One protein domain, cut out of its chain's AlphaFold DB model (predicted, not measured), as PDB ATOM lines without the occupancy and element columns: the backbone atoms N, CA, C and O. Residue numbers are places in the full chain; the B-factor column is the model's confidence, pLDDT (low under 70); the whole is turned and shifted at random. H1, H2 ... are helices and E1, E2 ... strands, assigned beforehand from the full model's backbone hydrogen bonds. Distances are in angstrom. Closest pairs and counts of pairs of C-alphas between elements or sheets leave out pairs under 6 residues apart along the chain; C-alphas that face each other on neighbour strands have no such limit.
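This is residues 348 to 492 of the 492 residues of a protein of Flavobacteriales bacterium (UniProt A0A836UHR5). A five-stranded sheet, strongly twisted and curled like part of a barrel, is left open between its edge strands E1 and E2, with H2 over one face and the short H4 standing up from that same face at E2. The longest helix, H5, lies at one end of the long axis, where it touches H4 and only grazes the sheet; the small helix H1 lies at the far end, by the first residues of E4 and the last of E5, and the short H3 follows directly on E2. The printed part has 145 residues, with five named helices and five named strands in the order H1, E1, H2, E2, H3, E3, E4, H4, H5, E5. The sheet runs E1, E3, E4, E5, E2 and is mixed, and the class is mixed, helices and strands. The whole is compact, with a radius of gyration of the C-alphas of 15.4 A and spans of 45 by 32 by 27 A.

H1, residues 348 to 355, begins with C-alpha 348 at (-10.837, 9.000, 78.064) and is 11.1 A long from first to last C-alpha. E1, residues 366 to 368, measures 6.7 A, and H2, residues 374 to 385, measures 17.0 A. E2, residues 391 to 395, measures 14.0 A, and H3, residues 396 to 401, measures 8.6 A. E3, residues 412 to 416, measures 13.3 A. E4, residues 422 to 435, is the longest strand by residues; it measures 31.4 A from C-alpha 422 at (-11.669, 9.543, 84.827) and bends by 76 degrees at residue 425. H4, residues 441 to 447, measures 9.9 A, and H5, residues 454 to 470, measures 23.5 A. E5, residues 481 to 491, measures 30.4 A and ends with C-alpha 491 at (-3.707, 13.371, 78.992).

In the sheet, E1 and E3 are parallel at 30 degrees, with N 414 and O 366 2.8 A apart. E3 and E4 form an antiparallel hairpin, with N 415 and O 424 2.8 A apart. E4 and E5 are antiparallel at 152 degrees, with N 432 and O 484 at 2.8 A and N 425 and O 491 at 2.8 A. E5 and E2 are antiparallel at 146 degrees, with N 392 and O 485 at 2.8 A. H2 is on the sheet at a height of 8.5 A, only just over E1 with 3 of its 12 C-alphas; it runs along the strands, at 12 degrees to E1 on the local plane. Its closest C-alphas to E4 are those of Ser 381 and Lys 423, 6.7 A apart. H4, on the same face as H2, is over E2 at a height of 9.0 A and stands up from the sheet; the C-alphas of Ala 391 and Glu 447 are closest, 4.3 A apart. H5 touches H4 with residues 454 to 457 alone, at a steep tilt of 65 degrees, the same way; the C-alphas of Pro 441 and Leu 454 are closest, at 4.9 A. H5 only grazes the sheet, with residues 461 to 469. H1 and H3 are on the opposite face from H2. H1 runs across the strands over E4 and E5 at a height of 9.8 A, its closest C-alphas to E5 being those of Phe 352 and Trp 491, 6.7 A apart. H3, at a height of 5.3 A, is only just over E2 with 3 of its 6 C-alphas and near H5. In H2, H3, H4 and H5 every O i to N i+4 pair is within hydrogen-bond range; in H1, 3 of 4 are.

The two C-alphas farthest apart are those of Lys 355 and Gly 473, at 47.4 A, while those of Met 348 and Ser 492, the first and last printed, are 8.0 A apart. The printed part has no cut, and no link is long. The mean pLDDT of the printed part is 94.4, and no printed residue is under 70.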
ATOM      1  N   MET A 348     -12.076   8.220  78.002       94.38
ATOM      2  CA  MET A 348     -10.837   9.000  78.064       94.38
ATOM      3  C   MET A 348      -9.689   8.293  77.328       94.38
ATOM      4  O   MET A 348      -8.921   8.939  76.618       94.38
ATOM      5  N   TRP A 349      -9.590   6.966  77.453       94.44
ATOM      6  CA  TRP A 349      -8.592   6.172  76.737       94.44
ATOM      7  C   TRP A 349      -8.793   6.198  75.218       94.44
ATOM      8  O   TRP A 349      -7.827   6.342  74.468       94.44
ATOM      9  N   GLU A 350     -10.033   6.088  74.744       90.88
ATOM     10  CA  GLU A 350     -10.339   6.179  73.314       90.88
ATOM     11  C   GLU A 350     -10.019   7.568  72.746       90.88
ATOM     12  O   GLU A 350      -9.391   7.669  71.696       90.88
ATOM     13  N   GLU A 351     -10.369   8.641  73.459       92.94
ATOM     14  CA  GLU A 351     -10.034  10.014  73.057       92.94
ATOM     15  C   GLU A 351      -8.516  10.236  72.970       92.94
ATOM     16  O   GLU A 351      -8.021  10.846  72.017       92.94
ATOM     17  N   PHE A 352      -7.770   9.703  73.941       95.25
ATOM     18  CA  PHE A 352      -6.315   9.765  73.962       95.25
ATOM     19  C   PHE A 352      -5.684   8.985  72.806       95.25
ATOM     20  O   PHE A 352      -4.843   9.526  72.086       95.25
ATOM     21  N   THR A 353      -6.086   7.728  72.605       94.06
ATOM     22  CA  THR A 353      -5.518   6.855  71.562       94.06
ATOM     23  C   THR A 353      -5.868   7.328  70.155       94.06
ATOM     24  O   THR A 353      -5.010   7.263  69.276       94.06
ATOM     25  N   ALA A 354      -7.053   7.913  69.950       91.88
ATOM     26  CA  ALA A 354      -7.432   8.535  68.679       91.88
ATOM     27  C   ALA A 354      -6.471   9.665  68.261       91.88
ATOM     28  O   ALA A 354      -6.244   9.872  67.070       91.88
ATOM     29  N   LYS A 355      -5.873  10.374  69.228       95.12
ATOM     30  CA  LYS A 355      -4.857  11.414  68.979       95.12
ATOM     31  C   LYS A 355      -3.416  10.911  69.092       95.12
ATOM     32  O   LYS A 355      -2.497  11.632  68.716       95.12
ATOM     33  N   ASN A 356      -3.209   9.692  69.589       93.00
ATOM     34  CA  ASN A 356      -1.895   9.110  69.851       93.00
ATOM     35  C   ASN A 356      -1.856   7.640  69.393       93.00
ATOM     36  O   ASN A 356      -1.812   6.718  70.211       93.00
ATOM     37  N   GLN A 357      -1.833   7.421  68.074       88.31
ATOM     38  CA  GLN A 357      -1.950   6.093  67.444       88.31
ATOM     39  C   GLN A 357      -0.915   5.059  67.925       88.31
ATOM     40  O   GLN A 357      -1.176   3.860  67.896       88.31
ATOM     41  N   ILE A 358       0.238   5.492  68.450       90.44
ATOM     42  CA  ILE A 358       1.247   4.587  69.033       90.44
ATOM     43  C   ILE A 358       0.704   3.743  70.204       90.44
ATOM     44  O   ILE A 358       1.272   2.700  70.527       90.44
ATOM     45  N   TYR A 359      -0.394   4.176  70.833       86.31
ATOM     46  CA  TYR A 359      -1.054   3.477  71.934       86.31
ATOM     47  C   TYR A 359      -2.282   2.665  71.499       86.31
ATOM     48  O   TYR A 359      -2.848   1.964  72.331       86.31
ATOM     49  N   GLU A 360      -2.681   2.696  70.223       78.06
ATOM     50  CA  GLU A 360      -3.914   2.058  69.727       78.06
ATOM     51  C   GLU A 360      -3.944   0.539  69.969       78.06
ATOM     52  O   GLU A 360      -4.991  -0.040  70.256       78.06
ATOM     53  N   LYS A 361      -2.779  -0.117  69.907       76.38
ATOM     54  CA  LYS A 361      -2.647  -1.560  70.169       76.38
ATOM     55  C   LYS A 361      -2.578  -1.913  71.658       76.38
ATOM     56  O   LYS A 361      -2.569  -3.098  71.987       76.38
ATOM     57  N   LYS A 362      -2.491  -0.927  72.558       82.12
ATOM     58  CA  LYS A 362      -2.499  -1.174  74.005       82.12
ATOM     59  C   LYS A 362      -3.941  -1.265  74.513       82.12
ATOM     60  O   LYS A 362      -4.827  -0.540  74.066       82.12
ATOM     61  N   GLY A 363      -4.165  -2.157  75.477       81.31
ATOM     62  CA  GLY A 363      -5.426  -2.213  76.215       81.31
ATOM     63  C   GLY A 363      -5.651  -0.955  77.058       81.31
ATOM     64  O   GLY A 363      -4.715  -0.199  77.314       81.31
ATOM     65  N   VAL A 364      -6.896  -0.751  77.494       88.75
ATOM     66  CA  VAL A 364      -7.245   0.321  78.439       88.75
ATOM     67  C   VAL A 364      -6.436   0.106  79.726       88.75
ATOM     68  O   VAL A 364      -6.520  -0.986  80.294       88.75
ATOM     69  N   PRO A 365      -5.645   1.094  80.184       92.31
ATOM     70  CA  PRO A 365      -4.873   0.970  81.411       92.31
ATOM     71  C   PRO A 365      -5.753   0.775  82.648       92.31
ATOM     72  O   PRO A 365      -6.932   1.136  82.650       92.31
ATOM     73  N   GLU A 366      -5.164   0.252  83.726       90.88
ATOM     74  CA  GLU A 366      -5.849   0.169  85.017       90.88
ATOM     75  C   GLU A 366      -6.295   1.568  85.462       90.88
ATOM     76  O   GLU A 366      -5.563   2.548  85.305       90.88
ATOM     77  N   SER A 367      -7.510   1.664  86.004       93.31
ATOM     78  CA  SER A 367      -8.059   2.923  86.497       93.31
ATOM     79  C   SER A 367      -8.351   2.849  87.985       93.31
ATOM     80  O   SER A 367      -9.070   1.944  88.415       93.31
ATOM     81  N   PHE A 368      -7.853   3.811  88.756       92.50
ATOM     82  CA  PHE A 368      -8.055   3.855  90.201       92.50
ATOM     83  C   PHE A 368      -8.073   5.290  90.736       92.50
ATOM     84  O   PHE A 368      -7.572   6.229  90.113       92.50
ATOM     85  N   PHE A 369      -8.664   5.452  91.917       93.75
ATOM     86  CA  PHE A 369      -8.567   6.670  92.713       93.75
ATOM     87  C   PHE A 369      -7.527   6.490  93.822       93.75
ATOM     88  O   PHE A 369      -7.262   5.372  94.266       93.75
ATOM     89  N   PHE A 370      -6.947   7.597  94.276       92.56
ATOM     90  CA  PHE A 370      -6.037   7.607  95.422       92.56
ATOM     91  C   PHE A 370      -6.820   7.601  96.741       92.56
ATOM     92  O   PHE A 370      -7.981   8.000  96.770       92.56
ATOM     93  N   CYS A 371      -6.168   7.201  97.835       88.94
ATOM     94  CA  CYS A 371      -6.733   7.188  99.192       88.94
ATOM     95  C   CYS A 371      -7.930   6.224  99.385       88.94
ATOM     96  O   CYS A 371      -8.397   5.558  98.464       88.94
ATOM     97  N   ASP A 372      -8.412   6.098 100.628       87.12
ATOM     98  CA  ASP A 372      -9.455   5.136 101.027       87.12
ATOM     99  C   ASP A 372     -10.772   5.782 101.492       87.12
ATOM    100  O   ASP A 372     -11.640   5.102 102.045       87.12
ATOM    101  N   ASN A 373     -10.954   7.081 101.239       90.88
ATOM    102  CA  ASN A 373     -12.217   7.780 101.466       90.88
ATOM    103  C   ASN A 373     -12.523   8.795 100.356       90.88
ATOM    104  O   ASN A 373     -11.629   9.282  99.667       90.88
ATOM    105  N   LYS A 374     -13.810   9.131 100.217       93.25
ATOM    106  CA  LYS A 374     -14.316   9.977  99.131       93.25
ATOM    107  C   LYS A 374     -13.654  11.348  99.061       93.25
ATOM    108  O   LYS A 374     -13.311  11.787  97.969       93.25
ATOM    109  N   LYS A 375     -13.515  12.024 100.204       94.75
ATOM    110  CA  LYS A 375     -12.993  13.391 100.247       94.75
ATOM    111  C   LYS A 375     -11.560  13.417  99.718       94.75
ATOM    112  O   LYS A 375     -11.280  14.164  98.786       94.75
ATOM    113  N   ASP A 376     -10.705  12.565 100.274       92.25
ATOM    114  CA  ASP A 376      -9.279  12.567  99.950       92.25
ATOM    115  C   ASP A 376      -9.030  12.038  98.530       92.25
ATOM    116  O   ASP A 376      -8.180  12.566  97.820       92.25
ATOM    117  N   ALA A 377      -9.822  11.065  98.065       94.19
ATOM    118  CA  ALA A 377      -9.765  10.575  96.689       94.19
ATOM    119  C   ALA A 377     -10.111  11.656  95.659       94.19
ATOM    120  O   ALA A 377      -9.412  11.822  94.655       94.19
ATOM    121  N   ASP A 378     -11.191  12.403  95.910       96.19
ATOM    122  CA  ASP A 378     -11.604  13.504  95.047       96.19
ATOM    123  C   ASP A 378     -10.544  14.625  95.073       96.19
ATOM    124  O   ASP A 378     -10.130  15.082  94.006       96.19
ATOM    125  N   GLU A 379     -10.027  14.997  96.251       96.00
ATOM    126  CA  GLU A 379      -8.968  16.006  96.415       96.00
ATOM    127  C   GLU A 379      -7.663  15.607  95.705       96.00
ATOM    128  O   GLU A 379      -7.130  16.385  94.912       96.00
ATOM    129  N   CYS A 380      -7.183  14.379  95.906       95.75
ATOM    130  CA  CYS A 380      -5.973  13.877  95.257       95.75
ATOM    131  C   CYS A 380      -6.091  13.874  93.734       95.75
ATOM    132  O   CYS A 380      -5.127  14.202  93.043       95.75
ATOM    133  N   SER A 381      -7.270  13.549  93.196       96.25
ATOM    134  CA  SER A 381      -7.492  13.583  91.750       96.25
ATOM    135  C   SER A 381      -7.363  15.004  91.172       96.25
ATOM    136  O   SER A 381      -6.817  15.181  90.083       96.25
ATOM    137  N   GLU A 382      -7.769  16.031  91.927       97.06
ATOM    138  CA  GLU A 382      -7.586  17.439  91.552       97.06
ATOM    139  C   GLU A 382      -6.130  17.901  91.729       97.06
ATOM    140  O   GLU A 382      -5.630  18.702  90.936       97.06
ATOM    141  N   LEU A 383      -5.421  17.396  92.746       96.94
ATOM    142  CA  LEU A 383      -3.989  17.662  92.923       96.94
ATOM    143  C   LEU A 383      -3.159  17.095  91.772       96.94
ATOM    144  O   LEU A 383      -2.206  17.748  91.341       96.94
ATOM    145  N   VAL A 384      -3.530  15.920  91.254       97.12
ATOM    146  CA  VAL A 384      -2.917  15.351  90.050       97.12
ATOM    147  C   VAL A 384      -3.118  16.295  88.870       97.12
ATOM    148  O   VAL A 384      -2.131  16.725  88.284       97.12
ATOM    149  N   LEU A 385      -4.359  16.706  88.583       96.44
ATOM    150  CA  LEU A 385      -4.672  17.623  87.475       96.44
ATOM    151  C   LEU A 385      -3.899  18.946  87.525       96.44
ATOM    152  O   LEU A 385      -3.517  19.484  86.490       96.44
ATOM    153  N   LYS A 386      -3.636  19.462  88.728       95.88
ATOM    154  CA  LYS A 386      -2.848  20.687  88.939       95.88
ATOM    155  C   LYS A 386      -1.333  20.474  88.823       95.88
ATOM    156  O   LYS A 386      -0.580  21.423  89.014       95.88
ATOM    157  N   GLY A 387      -0.879  19.244  88.579       95.00
ATOM    158  CA  GLY A 387       0.536  18.874  88.564       95.00
ATOM    159  C   GLY A 387       1.203  18.918  89.941       95.00
ATOM    160  O   GLY A 387       2.427  18.953  90.010       95.00
ATOM    161  N   ILE A 388       0.422  18.940  91.028       96.00
ATOM    162  CA  ILE A 388       0.931  18.999  92.407       96.00
ATOM    163  C   ILE A 388       1.269  17.597  92.917       96.00
ATOM    164  O   ILE A 388       2.330  17.407  93.501       96.00
ATOM    165  N   LYS A 389       0.375  16.625  92.693       96.94
ATOM    166  CA  LYS A 389       0.614  15.213  93.019       96.94
ATOM    167  C   LYS A 389       1.233  14.523  91.806       96.94
ATOM    168  O   LYS A 389       0.580  14.371  90.777       96.94
ATOM    169  N   GLN A 390       2.491  14.120  91.942       97.50
ATOM    170  CA  GLN A 390       3.299  13.482  90.892       97.50
ATOM    171  C   GLN A 390       3.933  12.161  91.364       97.50
ATOM    172  O   GLN A 390       4.776  11.584  90.677       97.50
ATOM    173  N   ALA A 391       3.548  11.689  92.551       97.62
ATOM    174  CA  ALA A 391       3.957  10.401  93.085       97.62
ATOM    175  C   ALA A 391       2.846   9.740  93.917       97.62
ATOM    176  O   ALA A 391       1.913  10.404  94.385       97.62
ATOM    177  N   THR A 392       2.952   8.424  94.082       96.62
ATOM    178  CA  THR A 392       2.104   7.602  94.947       96.62
ATOM    179  C   THR A 392       2.916   6.508  95.640       96.62
ATOM    180  O   THR A 392       4.000   6.136  95.181       96.62
ATOM    181  N   ALA A 393       2.409   5.998  96.761       96.38
ATOM    182  CA  ALA A 393       3.060   4.965  97.551       96.38
ATOM    183  C   ALA A 393       2.149   3.755  97.806       96.38
ATOM    184  O   ALA A 393       0.990   3.884  98.196       96.38
ATOM    185  N   GLY A 394       2.712   2.552  97.674       95.44
ATOM    186  CA  GLY A 394       2.073   1.299  98.085       95.44
ATOM    187  C   GLY A 394       3.025   0.410  98.882       95.44
ATOM    188  O   GLY A 394       4.240   0.522  98.761       95.44
ATOM    189  N   SER A 395       2.509  -0.506  99.704       96.25
ATOM    190  CA  SER A 395       3.373  -1.451 100.424       96.25
ATOM    191  C   SER A 395       3.761  -2.633  99.528       96.25
ATOM    192  O   SER A 395       2.895  -3.253  98.911       96.25
ATOM    193  N   LEU A 396       5.041  -3.029  99.499       96.50
ATOM    194  CA  LEU A 396       5.484  -4.232  98.769       96.50
ATOM    195  C   LEU A 396       4.728  -5.486  99.239       96.50
ATOM    196  O   LEU A 396       4.493  -6.421  98.471       96.50
ATOM    197  N   TRP A 397       4.344  -5.502 100.515       94.88
ATOM    198  CA  TRP A 397       3.500  -6.540 101.086       94.88
ATOM    199  C   TRP A 397       2.147  -6.647 100.365       94.88
ATOM    200  O   TRP A 397       1.761  -7.759 100.010       94.88
ATOM    201  N   SER A 398       1.465  -5.526 100.104       91.81
ATOM    202  CA  SER A 398       0.174  -5.498  99.402       91.81
ATOM    203  C   SER A 398       0.314  -6.040  97.977       91.81
ATOM    204  O   SER A 398      -0.426  -6.947  97.590       91.81
ATOM    205  N   TYR A 399       1.348  -5.610  97.242       91.75
ATOM    206  CA  TYR A 399       1.645  -6.138  95.904       91.75
ATOM    207  C   TYR A 399       1.798  -7.665  95.903       91.75
ATOM    208  O   TYR A 399       1.140  -8.356  95.128       91.75
ATOM    209  N   LYS A 400       2.598  -8.216  96.826       90.50
ATOM    210  CA  LYS A 400       2.781  -9.672  96.954       90.50
ATOM    211  C   LYS A 400       1.498 -10.387  97.374       90.50
ATOM    212  O   LYS A 400       1.194 -11.455  96.853       90.50
ATOM    213  N   LYS A 401       0.749  -9.816  98.319       87.00
ATOM    214  CA  LYS A 401      -0.474 -10.418  98.864       87.00
ATOM    215  C   LYS A 401      -1.571 -10.547  97.808       87.00
ATOM    216  O   LYS A 401      -2.260 -11.564  97.794       87.00
ATOM    217  N   TYR A 402      -1.720  -9.542  96.951       81.12
ATOM    218  CA  TYR A 402      -2.733  -9.511  95.896       81.12
ATOM    219  C   TYR A 402      -2.189  -9.936  94.525       81.12
ATOM    220  O   TYR A 402      -2.870  -9.743  93.525       81.12
ATOM    221  N   ASN A 403      -0.977 -10.506  94.479       80.88
ATOM    222  CA  ASN A 403      -0.304 -10.948  93.254       80.88
ATOM    223  C   ASN A 403      -0.268  -9.867  92.151       80.88
ATOM    224  O   ASN A 403      -0.438 -10.158  90.968       80.88
ATOM    225  N   ARG A 404      -0.076  -8.604  92.549       82.75
ATOM    226  CA  ARG A 404       0.026  -7.464  91.633       82.75
ATOM    227  C   ARG A 404       1.460  -7.314  91.148       82.75
ATOM    228  O   ARG A 404       2.407  -7.452  91.925       82.75
ATOM    229  N   SER A 405       1.611  -6.979  89.871       88.44
ATOM    230  CA  SER A 405       2.910  -6.590  89.326       88.44
ATOM    231  C   SER A 405       3.351  -5.267  89.941       88.44
ATOM    232  O   SER A 405       2.530  -4.386  90.175       88.44
ATOM    233  N   LEU A 406       4.648  -5.136  90.210       94.06
ATOM    234  CA  LEU A 406       5.212  -3.847  90.591       94.06
ATOM    235  C   LEU A 406       5.163  -2.896  89.390       94.06
ATOM    236  O   LEU A 406       5.468  -3.361  88.284       94.06
ATOM    237  N   PRO A 407       4.838  -1.607  89.607       95.00
ATOM    238  CA  PRO A 407       4.882  -0.612  88.551       95.00
ATOM    239  C   PRO A 407       6.300  -0.509  87.989       95.00
ATOM    240  O   PRO A 407       7.295  -0.773  88.678       95.00
ATOM    241  N   LYS A 408       6.396  -0.140  86.717       96.25
ATOM    242  CA  LYS A 408       7.643   0.043  85.980       96.25
ATOM    243  C   LYS A 408       7.568   1.314  85.156       96.25
ATOM    244  O   LYS A 408       6.505   1.772  84.752       96.25
ATOM    245  N   LYS A 409       8.736   1.876  84.852       96.94
ATOM    246  CA  LYS A 409       8.837   3.012  83.937       96.94
ATOM    247  C   LYS A 409       8.163   2.688  82.594       96.94
ATOM    248  O   LYS A 409       8.508   1.688  81.966       96.94
ATOM    249  N   GLY A 410       7.267   3.567  82.152       95.12
ATOM    250  CA  GLY A 410       6.478   3.426  80.926       95.12
ATOM    251  C   GLY A 410       5.127   2.728  81.112       95.12
ATOM    252  O   GLY A 410       4.365   2.639  80.142       95.12
ATOM    253  N   ASP A 411       4.816   2.251  82.321       95.31
ATOM    254  CA  ASP A 411       3.469   1.795  82.652       95.31
ATOM    255  C   ASP A 411       2.490   2.973  82.584       95.31
ATOM    256  O   ASP A 411       2.842   4.128  82.837       95.31
ATOM    257  N   LEU A 412       1.257   2.674  82.183       96.62
ATOM    258  CA  LEU A 412       0.177   3.644  82.061       96.62
ATOM    259  C   LEU A 412      -0.905   3.314  83.079       96.62
ATOM    260  O   LEU A 412      -1.175   2.139  83.331       96.62
ATOM    261  N   PHE A 413      -1.576   4.340  83.588       96.81
ATOM    262  CA  PHE A 413      -2.773   4.191  84.412       96.81
ATOM    263  C   PHE A 413      -3.698   5.401  84.260       96.81
ATOM    264  O   PHE A 413      -3.292   6.472  83.803       96.81
ATOM    265  N   ILE A 414      -4.965   5.224  84.628       97.81
ATOM    266  CA  ILE A 414      -5.989   6.266  84.579       97.81
ATOM    267  C   ILE A 414      -6.347   6.677  86.004       97.81
ATOM    268  O   ILE A 414      -6.849   5.883  86.798       97.81
ATOM    269  N   VAL A 415      -6.147   7.951  86.312       97.31
ATOM    270  CA  VAL A 415      -6.570   8.537  87.581       97.31
ATOM    271  C   VAL A 415      -8.066   8.803  87.531       97.31
ATOM    272  O   VAL A 415      -8.560   9.463  86.613       97.31
ATOM    273  N   THR A 416      -8.792   8.327  88.539       97.00
ATOM    274  CA  THR A 416     -10.221   8.594  88.711       97.00
ATOM    275  C   THR A 416     -10.503   9.332  90.014       97.00
ATOM    276  O   THR A 416      -9.706   9.311  90.947       97.00
ATOM    277  N   ASN A 417     -11.682   9.944  90.104       95.44
ATOM    278  CA  ASN A 417     -12.246  10.365  91.385       95.44
ATOM    279  C   ASN A 417     -12.910   9.177  92.118       95.44
ATOM    280  O   ASN A 417     -12.968   8.070  91.575       95.44
ATOM    281  N   TRP A 418     -13.473   9.398  93.311       93.62
ATOM    282  CA  TRP A 418     -14.097   8.333  94.116       93.62
ATOM    283  C   TRP A 418     -15.209   7.563  93.386       93.62
ATOM    284  O   TRP A 418     -15.409   6.371  93.598       93.62
ATOM    285  N   ASN A 419     -15.941   8.244  92.501       88.38
ATOM    286  CA  ASN A 419     -17.043   7.658  91.736       88.38
ATOM    287  C   ASN A 419     -16.579   6.984  90.427       88.38
ATOM    288  O   ASN A 419     -17.418   6.650  89.589       88.38
ATOM    289  N   GLY A 420     -15.268   6.838  90.206       89.56
ATOM    290  CA  GLY A 420     -14.707   6.240  88.991       89.56
ATOM    291  C   GLY A 420     -14.787   7.141  87.752       89.56
ATOM    292  O   GLY A 420     -14.657   6.661  86.625       89.56
ATOM    293  N   LYS A 421     -15.030   8.450  87.915       93.06
ATOM    294  CA  LYS A 421     -14.932   9.405  86.803       93.06
ATOM    295  C   LYS A 421     -13.454   9.632  86.506       93.06
ATOM    296  O   LYS A 421     -12.733  10.088  87.389       93.06
ATOM    297  N   ALA A 422     -13.036   9.332  85.282       96.31
ATOM    298  CA  ALA A 422     -11.669   9.543  84.827       96.31
ATOM    299  C   ALA A 422     -11.320  11.034  84.826       96.31
ATOM    300  O   ALA A 422     -12.162  11.881  84.511       96.31
ATOM    301  N   LYS A 423     -10.089  11.324  85.234       97.31
ATOM    302  CA  LYS A 423      -9.541  12.666  85.422       97.31
ATOM    303  C   LYS A 423      -8.290  12.879  84.588       97.31
ATOM    304  O   LYS A 423      -8.165  13.932  83.991       97.31
ATOM    305  N   ALA A 424      -7.391  11.900  84.538       97.56
ATOM    306  CA  ALA A 424      -6.170  11.996  83.750       97.56
ATOM    307  C   ALA A 424      -5.644  10.609  83.373       97.56
ATOM    308  O   ALA A 424      -5.903   9.634  84.078       97.56
ATOM    309  N   ILE A 425      -4.852  10.542  82.307       97.88
ATOM    310  CA  ILE A 425      -3.971   9.411  82.013       97.88
ATOM    311  C   ILE A 425      -2.567   9.814  82.444       97.88
ATOM    312  O   ILE A 425      -2.076  10.887  82.075       97.88
ATOM    313  N   ALA A 426      -1.924   8.943  83.209       97.50
ATOM    314  CA  ALA A 426      -0.571   9.134  83.689       97.50
ATOM    315  C   ALA A 426       0.361   8.029  83.182       97.50
ATOM    316  O   ALA A 426      -0.063   6.905  82.909       97.50
ATOM    317  N   GLU A 427       1.635   8.386  83.049       97.38
ATOM    318  CA  GLU A 427       2.732   7.480  82.726       97.38
ATOM    319  C   GLU A 427       3.708   7.438  83.902       97.38
ATOM    320  O   GLU A 427       4.191   8.483  84.357       97.38
ATOM    321  N   THR A 428       4.033   6.234  84.360       98.12
ATOM    322  CA  THR A 428       5.038   5.991  85.391       98.12
ATOM    323  C   THR A 428       6.421   6.358  84.860       98.12
ATOM    324  O   THR A 428       6.909   5.801  83.874       98.12
ATOM    325  N   THR A 429       7.091   7.301  85.514       98.00
ATOM    326  CA  THR A 429       8.400   7.821  85.095       98.00
ATOM    327  C   THR A 429       9.551   7.132  85.816       98.00
ATOM    328  O   THR A 429      10.630   6.970  85.237       98.00
ATOM    329  N   ASN A 430       9.329   6.717  87.064       97.44
ATOM    330  CA  ASN A 430      10.326   6.085  87.916       97.44
ATOM    331  C   ASN A 430       9.656   5.297  89.048       97.44
ATOM    332  O   ASN A 430       8.578   5.659  89.514       97.44
ATOM    333  N   THR A 431      10.329   4.256  89.533       97.19
ATOM    334  CA  THR A 431       9.871   3.455  90.672       97.19
ATOM    335  C   THR A 431      11.028   3.147  91.601       97.19
ATOM    336  O   THR A 431      12.096   2.739  91.142       97.19
ATOM    337  N   GLN A 432      10.813   3.296  92.901       97.25
ATOM    338  CA  GLN A 432      11.812   3.027  93.929       97.25
ATOM    339  C   GLN A 432      11.223   2.153  95.031       97.25
ATOM    340  O   GLN A 432      10.041   2.237  95.349       97.25
ATOM    341  N   GLN A 433      12.063   1.302  95.613       97.88
ATOM    342  CA  GLN A 433      11.719   0.516  96.790       97.88
ATOM    343  C   GLN A 433      12.599   0.974  97.944       97.88
ATOM    344  O   GLN A 433      13.815   0.806  97.895       97.88
ATOM    345  N   VAL A 434      11.981   1.558  98.965       97.62
ATOM    346  CA  VAL A 434      12.664   2.087 100.154       97.62
ATOM    347  C   VAL A 434      11.946   1.613 101.410       97.62
ATOM    348  O   VAL A 434      10.757   1.298 101.361       97.62
ATOM    349  N   SER A 435      12.637   1.527 102.543       98.00
ATOM    350  CA  SER A 435      11.947   1.248 103.805       98.00
ATOM    351  C   SER A 435      11.120   2.458 104.250       98.00
ATOM    352  O   SER A 435      11.458   3.606 103.964       98.00
ATOM    353  N   PHE A 436      10.029   2.217 104.977       98.00
ATOM    354  CA  PHE A 436       9.126   3.273 105.441       98.00
ATOM    355  C   PHE A 436       9.843   4.374 106.247       98.00
ATOM    356  O   PHE A 436       9.563   5.562 106.075       98.00
ATOM    357  N   ASN A 437      10.807   4.012 107.097       96.88
ATOM    358  CA  ASN A 437      11.615   4.986 107.840       96.88
ATOM    359  C   ASN A 437      12.572   5.819 106.965       96.88
ATOM    360  O   ASN A 437      12.959   6.904 107.400       96.88
ATOM    361  N   GLN A 438      12.898   5.358 105.754       97.62
ATOM    362  CA  GLN A 438      13.788   6.019 104.792       97.62
ATOM    363  C   GLN A 438      13.055   6.918 103.785       97.62
ATOM    364  O   GLN A 438      13.698   7.518 102.925       97.62
ATOM    365  N   ILE A 439      11.727   7.051 103.881       98.00
ATOM    366  CA  ILE A 439      10.972   7.984 103.039       98.00
ATOM    367  C   ILE A 439      11.468   9.416 103.270       98.00
ATOM    368  O   ILE A 439      11.595   9.874 104.410       98.00
ATOM    369  N   THR A 440      11.745  10.123 102.174       97.62
ATOM    370  CA  THR A 440      12.356  11.453 102.205       97.62
ATOM    371  C   THR A 440      11.302  12.567 102.239       97.62
ATOM    372  O   THR A 440      10.188  12.395 101.734       97.62
ATOM    373  N   PRO A 441      11.635  13.759 102.776       97.81
ATOM    374  CA  PRO A 441      10.775  14.938 102.652       97.81
ATOM    375  C   PRO A 441      10.516  15.351 101.198       97.81
ATOM    376  O   PRO A 441       9.480  15.937 100.900       97.81
ATOM    377  N   GLU A 442      11.454  15.055 100.297       97.56
ATOM    378  CA  GLU A 442      11.289  15.291  98.865       97.56
ATOM    379  C   GLU A 442      10.170  14.422  98.287       97.56
ATOM    380  O   GLU A 442       9.265  14.967  97.665       97.56
ATOM    381  N   PHE A 443      10.161  13.114  98.578       97.88
ATOM    382  CA  PHE A 443       9.087  12.222  98.137       97.88
ATOM    383  C   PHE A 443       7.720  12.678  98.655       97.88
ATOM    384  O   PHE A 443       6.785  12.806  97.870       97.88
ATOM    385  N   ALA A 444       7.617  13.000  99.951       97.12
ATOM    386  CA  ALA A 444       6.373  13.500 100.541       97.12
ATOM    387  C   ALA A 444       5.869  14.777  99.839       97.12
ATOM    388  O   ALA A 444       4.669  14.933  99.605       97.12
ATOM    389  N   ARG A 445       6.786  15.670  99.440       97.25
ATOM    390  CA  ARG A 445       6.451  16.879  98.679       97.25
ATOM    391  C   ARG A 445       5.996  16.566  97.252       97.25
ATOM    392  O   ARG A 445       5.066  17.216  96.786       97.25
ATOM    393  N   THR A 446       6.632  15.607  96.578       97.06
ATOM    394  CA  THR A 446       6.264  15.165  95.220       97.06
ATOM    395  C   THR A 446       4.926  14.427  95.193       97.06
ATOM    396  O   THR A 446       4.158  14.564  94.244       97.06
ATOM    397  N   GLU A 447       4.612  13.660  96.237       96.06
ATOM    398  CA  GLU A 447       3.285  13.074  96.422       96.06
ATOM    399  C   GLU A 447       2.226  14.157  96.683       96.06
ATOM    400  O   GLU A 447       1.105  14.059  96.193       96.06
ATOM    401  N   GLY A 448       2.594  15.237  97.373       92.62
ATOM    402  CA  GLY A 448       1.850  16.497  97.329       92.62
ATOM    403  C   GLY A 448       0.550  16.530  98.137       92.62
ATOM    404  O   GLY A 448      -0.196  17.500  98.013       92.62
ATOM    405  N   GLU A 449       0.286  15.511  98.959       91.94
ATOM    406  CA  GLU A 449      -0.907  15.404  99.807       91.94
ATOM    407  C   GLU A 449      -0.801  16.237 101.097       91.94
ATOM    408  O   GLU A 449       0.284  16.427 101.657       91.94
ATOM    409  N   GLY A 450      -1.949  16.712 101.593       91.56
ATOM    410  CA  GLY A 450      -2.047  17.475 102.838       91.56
ATOM    411  C   GLY A 450      -1.148  18.712 102.873       91.56
ATOM    412  O   GLY A 450      -1.160  19.537 101.960       91.56
ATOM    413  N   ASP A 451      -0.358  18.848 103.941       93.75
ATOM    414  CA  ASP A 451       0.598  19.954 104.116       93.75
ATOM    415  C   ASP A 451       1.952  19.721 103.417       93.75
ATOM    416  O   ASP A 451       2.863  20.545 103.539       93.75
ATOM    417  N   LYS A 452       2.086  18.617 102.661       94.50
ATOM    418  CA  LYS A 452       3.290  18.218 101.908       94.50
ATOM    419  C   LYS A 452       4.509  17.922 102.789       94.50
ATOM    420  O   LYS A 452       5.629  17.824 102.280       94.50
ATOM    421  N   SER A 453       4.326  17.798 104.104       97.12
ATOM    422  CA  SER A 453       5.398  17.474 105.044       97.12
ATOM    423  C   SER A 453       5.607  15.963 105.168       97.12
ATOM    424  O   SER A 453       4.682  15.157 105.050       97.12
ATOM    425  N   LEU A 454       6.841  15.564 105.496       97.31
ATOM    426  CA  LEU A 454       7.149  14.168 105.821       97.31
ATOM    427  C   LEU A 454       6.365  13.677 107.050       97.31
ATOM    428  O   LEU A 454       5.997  12.507 107.121       97.31
ATOM    429  N   THR A 455       6.106  14.561 108.015       97.62
ATOM    430  CA  THR A 455       5.359  14.234 109.236       97.62
ATOM    431  C   THR A 455       3.918  13.851 108.916       97.62
ATOM    432  O   THR A 455       3.447  12.807 109.372       97.62
ATOM    433  N   TYR A 456       3.235  14.657 108.096       96.06
ATOM    434  CA  TYR A 456       1.893  14.345 107.611       96.06
ATOM    435  C   TYR A 456       1.889  13.035 106.824       96.06
ATOM    436  O   TYR A 456       1.108  12.133 107.138       96.06
ATOM    437  N   TRP A 457       2.821  12.899 105.874       96.88
ATOM    438  CA  TRP A 457       2.945  11.708 105.041       96.88
ATOM    439  C   TRP A 457       3.073  10.435 105.883       96.88
ATOM    440  O   TRP A 457       2.287   9.503 105.709       96.88
ATOM    441  N   LYS A 458       4.009  10.422 106.848       97.19
ATOM    442  CA  LYS A 458       4.251   9.270 107.729       97.19
ATOM    443  C   LYS A 458       3.005   8.919 108.528       97.19
ATOM    444  O   LYS A 458       2.659   7.746 108.610       97.19
ATOM    445  N   LYS A 459       2.306   9.911 109.082       96.31
ATOM    446  CA  LYS A 459       1.080   9.674 109.850       96.31
ATOM    447  C   LYS A 459      -0.004   9.014 108.990       96.31
ATOM    448  O   LYS A 459      -0.492   7.943 109.338       96.31
ATOM    449  N   VAL A 460      -0.349   9.628 107.857       94.62
ATOM    450  CA  VAL A 460      -1.458   9.168 107.004       94.62
ATOM    451  C   VAL A 460      -1.175   7.791 106.407       94.62
ATOM    452  O   VAL A 460      -2.037   6.910 106.454       94.62
ATOM    453  N   HIS A 461       0.045   7.565 105.914       95.81
ATOM    454  CA  HIS A 461       0.423   6.280 105.332       95.81
ATOM    455  C   HIS A 461       0.518   5.176 106.385       95.81
ATOM    456  O   HIS A 461       0.074   4.055 106.133       95.81
ATOM    457  N   TRP A 462       1.020   5.475 107.588       97.12
ATOM    458  CA  TRP A 462       1.020   4.503 108.683       97.12
ATOM    459  C   TRP A 462      -0.400   4.072 109.058       97.12
ATOM    460  O   TRP A 462      -0.662   2.876 109.226       97.12
ATOM    461  N   ASP A 463      -1.332   5.024 109.137       94.75
ATOM    462  CA  ASP A 463      -2.736   4.747 109.431       94.75
ATOM    463  C   ASP A 463      -3.392   3.915 108.314       94.75
ATOM    464  O   ASP A 463      -4.109   2.949 108.602       94.75
ATOM    465  N   PHE A 464      -3.124   4.240 107.046       94.19
ATOM    466  CA  PHE A 464      -3.604   3.482 105.888       94.19
ATOM    467  C   PHE A 464      -3.077   2.038 105.891       94.19
ATOM    468  O   PHE A 464      -3.872   1.092 105.880       94.19
ATOM    469  N   PHE A 465      -1.759   1.842 106.000       95.50
ATOM    470  CA  PHE A 465      -1.157   0.505 106.038       95.50
ATOM    471  C   PHE A 465      -1.608  -0.289 107.268       95.50
ATOM    472  O   PHE A 465      -1.850  -1.492 107.170       95.50
ATOM    473  N   SER A 466      -1.815   0.372 108.412       95.25
ATOM    474  CA  SER A 466      -2.406  -0.256 109.598       95.25
ATOM    475  C   SER A 466      -3.801  -0.808 109.311       95.25
ATOM    476  O   SER A 466      -4.090  -1.954 109.663       95.25
ATOM    477  N   ARG A 467      -4.671  -0.037 108.643       93.56
ATOM    478  CA  ARG A 467      -6.016  -0.498 108.257       93.56
ATOM    479  C   ARG A 467      -5.961  -1.643 107.247       93.56
ATOM    480  O   ARG A 467      -6.732  -2.594 107.386       93.56
ATOM    481  N   GLU A 468      -5.075  -1.561 106.260       91.56
ATOM    482  CA  GLU A 468      -4.908  -2.574 105.214       91.56
ATOM    483  C   GLU A 468      -4.421  -3.912 105.795       91.56
ATOM    484  O   GLU A 468      -5.059  -4.951 105.606       91.56
ATOM    485  N   MET A 469      -3.326  -3.885 106.557       93.69
ATOM    486  CA  MET A 469      -2.663  -5.078 107.091       93.69
ATOM    487  C   MET A 469      -3.451  -5.735 108.231       93.69
ATOM    488  O   MET A 469      -3.448  -6.966 108.349       93.69
ATOM    489  N   ARG A 470      -4.189  -4.952 109.035       93.81
ATOM    490  CA  ARG A 470      -5.007  -5.473 110.147       93.81
ATOM    491  C   ARG A 470      -6.076  -6.457 109.676       93.81
ATOM    492  O   ARG A 470      -6.352  -7.417 110.388       93.81
ATOM    493  N   LYS A 471      -6.625  -6.273 108.468       90.06
ATOM    494  CA  LYS A 471      -7.588  -7.211 107.853       90.06
ATOM    495  C   LYS A 471      -7.023  -8.628 107.691       90.06
ATOM    496  O   LYS A 471      -7.787  -9.573 107.559       90.06
ATOM    497  N   HIS A 472      -5.697  -8.771 107.727       91.94
ATOM    498  CA  HIS A 472      -4.972 -10.030 107.554       91.94
ATOM    499  C   HIS A 472      -4.155 -10.416 108.797       91.94
ATOM    500  O   HIS A 472      -3.209 -11.195 108.696       91.94
ATOM    501  N   GLY A 473      -4.467  -9.836 109.964       93.12
ATOM    502  CA  GLY A 473      -3.749 -10.114 111.213       93.12
ATOM    503  C   GLY A 473      -2.280  -9.671 111.198       93.12
ATOM    504  O   GLY A 473      -1.458 -10.225 111.926       93.12
ATOM    505  N   LYS A 474      -1.921  -8.699 110.350       94.19
ATOM    506  CA  LYS A 474      -0.569  -8.131 110.249       94.19
ATOM    507  C   LYS A 474      -0.548  -6.682 110.746       94.19
ATOM    508  O   LYS A 474      -1.590  -6.041 110.873       94.19
ATOM    509  N   LYS A 475       0.650  -6.172 111.030       95.38
ATOM    510  CA  LYS A 475       0.903  -4.782 111.434       95.38
ATOM    511  C   LYS A 475       2.027  -4.194 110.573       95.38
ATOM    512  O   LYS A 475       2.909  -4.963 110.175       95.38
ATOM    513  N   PRO A 476       2.009  -2.881 110.293       96.38
ATOM    514  CA  PRO A 476       3.124  -2.215 109.635       96.38
ATOM    515  C   PRO A 476       4.377  -2.236 110.518       96.38
ATOM    516  O   PRO A 476       4.315  -2.444 111.731       96.38
ATOM    517  N   SER A 477       5.524  -2.036 109.880       96.50
ATOM    518  CA  SER A 477       6.840  -1.954 110.511       96.50
ATOM    519  C   SER A 477       7.602  -0.809 109.867       96.50
ATOM    520  O   SER A 477       7.471  -0.592 108.667       96.50
ATOM    521  N   GLU A 478       8.452  -0.115 110.618       96.06
ATOM    522  CA  GLU A 478       9.308   0.939 110.062       96.06
ATOM    523  C   GLU A 478      10.250   0.451 108.951       96.06
ATOM    524  O   GLU A 478      10.623   1.224 108.071       96.06
ATOM    525  N   ASN A 479      10.584  -0.841 108.950       97.06
ATOM    526  CA  ASN A 479      11.427  -1.462 107.931       97.06
ATOM    527  C   ASN A 479      10.617  -2.076 106.775       97.06
ATOM    528  O   ASN A 479      11.190  -2.742 105.911       97.06
ATOM    529  N   MET A 480       9.289  -1.903 106.745       97.06
ATOM    530  CA  MET A 480       8.483  -2.394 105.628       97.06
ATOM    531  C   MET A 480       8.864  -1.660 104.343       97.06
ATOM    532  O   MET A 480       9.052  -0.444 104.348       97.06
ATOM    533  N   ILE A 481       8.958  -2.402 103.242       98.25
ATOM    534  CA  ILE A 481       9.301  -1.821 101.945       98.25
ATOM    535  C   ILE A 481       8.077  -1.133 101.349       98.25
ATOM    536  O   ILE A 481       7.014  -1.746 101.186       98.25
ATOM    537  N   ILE A 482       8.267   0.132 101.005       98.25
ATOM    538  CA  ILE A 482       7.341   0.982 100.279       98.25
ATOM    539  C   ILE A 482       7.798   1.045  98.827       98.25
ATOM    540  O   ILE A 482       8.972   1.258  98.532       98.25
ATOM    541  N   VAL A 483       6.848   0.824  97.933       98.12
ATOM    542  CA  VAL A 483       6.976   1.012  96.496       98.12
ATOM    543  C   VAL A 483       6.553   2.449  96.213       98.12
ATOM    544  O   VAL A 483       5.364   2.765  96.245       98.12
ATOM    545  N   CYS A 484       7.539   3.310  96.005       98.12
ATOM    546  CA  CYS A 484       7.382   4.701  95.606       98.12
ATOM    547  C   CYS A 484       7.296   4.769  94.082       98.12
ATOM    548  O   CYS A 484       8.253   4.421  93.388       98.12
ATOM    549  N   GLU A 485       6.165   5.219  93.563       98.00
ATOM    550  CA  GLU A 485       5.907   5.357  92.136       98.00
ATOM    551  C   GLU A 485       5.801   6.837  91.774       98.00
ATOM    552  O   GLU A 485       4.991   7.564  92.339       98.00
ATOM    553  N   TYR A 486       6.620   7.278  90.825       98.38
ATOM    554  CA  TYR A 486       6.601   8.630  90.278       98.38
ATOM    555  C   TYR A 486       5.954   8.604  88.904       98.38
ATOM    556  O   TYR A 486       6.184   7.675  88.125       98.38
ATOM    557  N   PHE A 487       5.194   9.640  88.572       98.19
ATOM    558  CA  PHE A 487       4.454   9.697  87.321       98.19
ATOM    559  C   PHE A 487       4.320  11.120  86.783       98.19
ATOM    560  O   PHE A 487       4.556  12.110  87.475       98.19
ATOM    561  N   LYS A 488       3.917  11.219  85.518       97.38
ATOM    562  CA  LYS A 488       3.524  12.472  84.863       97.38
ATOM    563  C   LYS A 488       2.182  12.282  84.161       97.38
ATOM    564  O   LYS A 488       1.889  11.186  83.688       97.38
ATOM    565  N   ILE A 489       1.397  13.349  84.049       97.31
ATOM    566  CA  ILE A 489       0.196  13.347  83.208       97.31
ATOM    567  C   ILE A 489       0.611  13.389  81.738       97.31
ATOM    568  O   ILE A 489       1.501  14.150  81.361       97.31
ATOM    569  N   ILE A 490      -0.067  12.593  80.916       96.31
ATOM    570  CA  ILE A 490       0.065  12.610  79.454       96.31
ATOM    571  C   ILE A 490      -1.251  12.974  78.743       96.31
ATOM    572  O   ILE A 490      -1.241  13.229  77.542       96.31
ATOM    573  N   TRP A 491      -2.372  13.004  79.475       96.81
ATOM    574  CA  TRP A 491      -3.707  13.371  78.992       96.81
ATOM    575  C   TRP A 491      -4.630  13.749  80.161       96.81
ATOM    576  O   TRP A 491      -4.532  13.123  81.217       96.81
ATOM    577  N   SER A 492      -5.548  14.703  79.986       91.62
ATOM    578  CA  SER A 492      -6.530  15.118  81.007       91.62
ATOM    579  C   SER A 492      -7.812  15.652  80.393       91.62
ATOM    580  O   SER A 492      -7.664  16.453  79.439       91.62
TER     581      SER A 492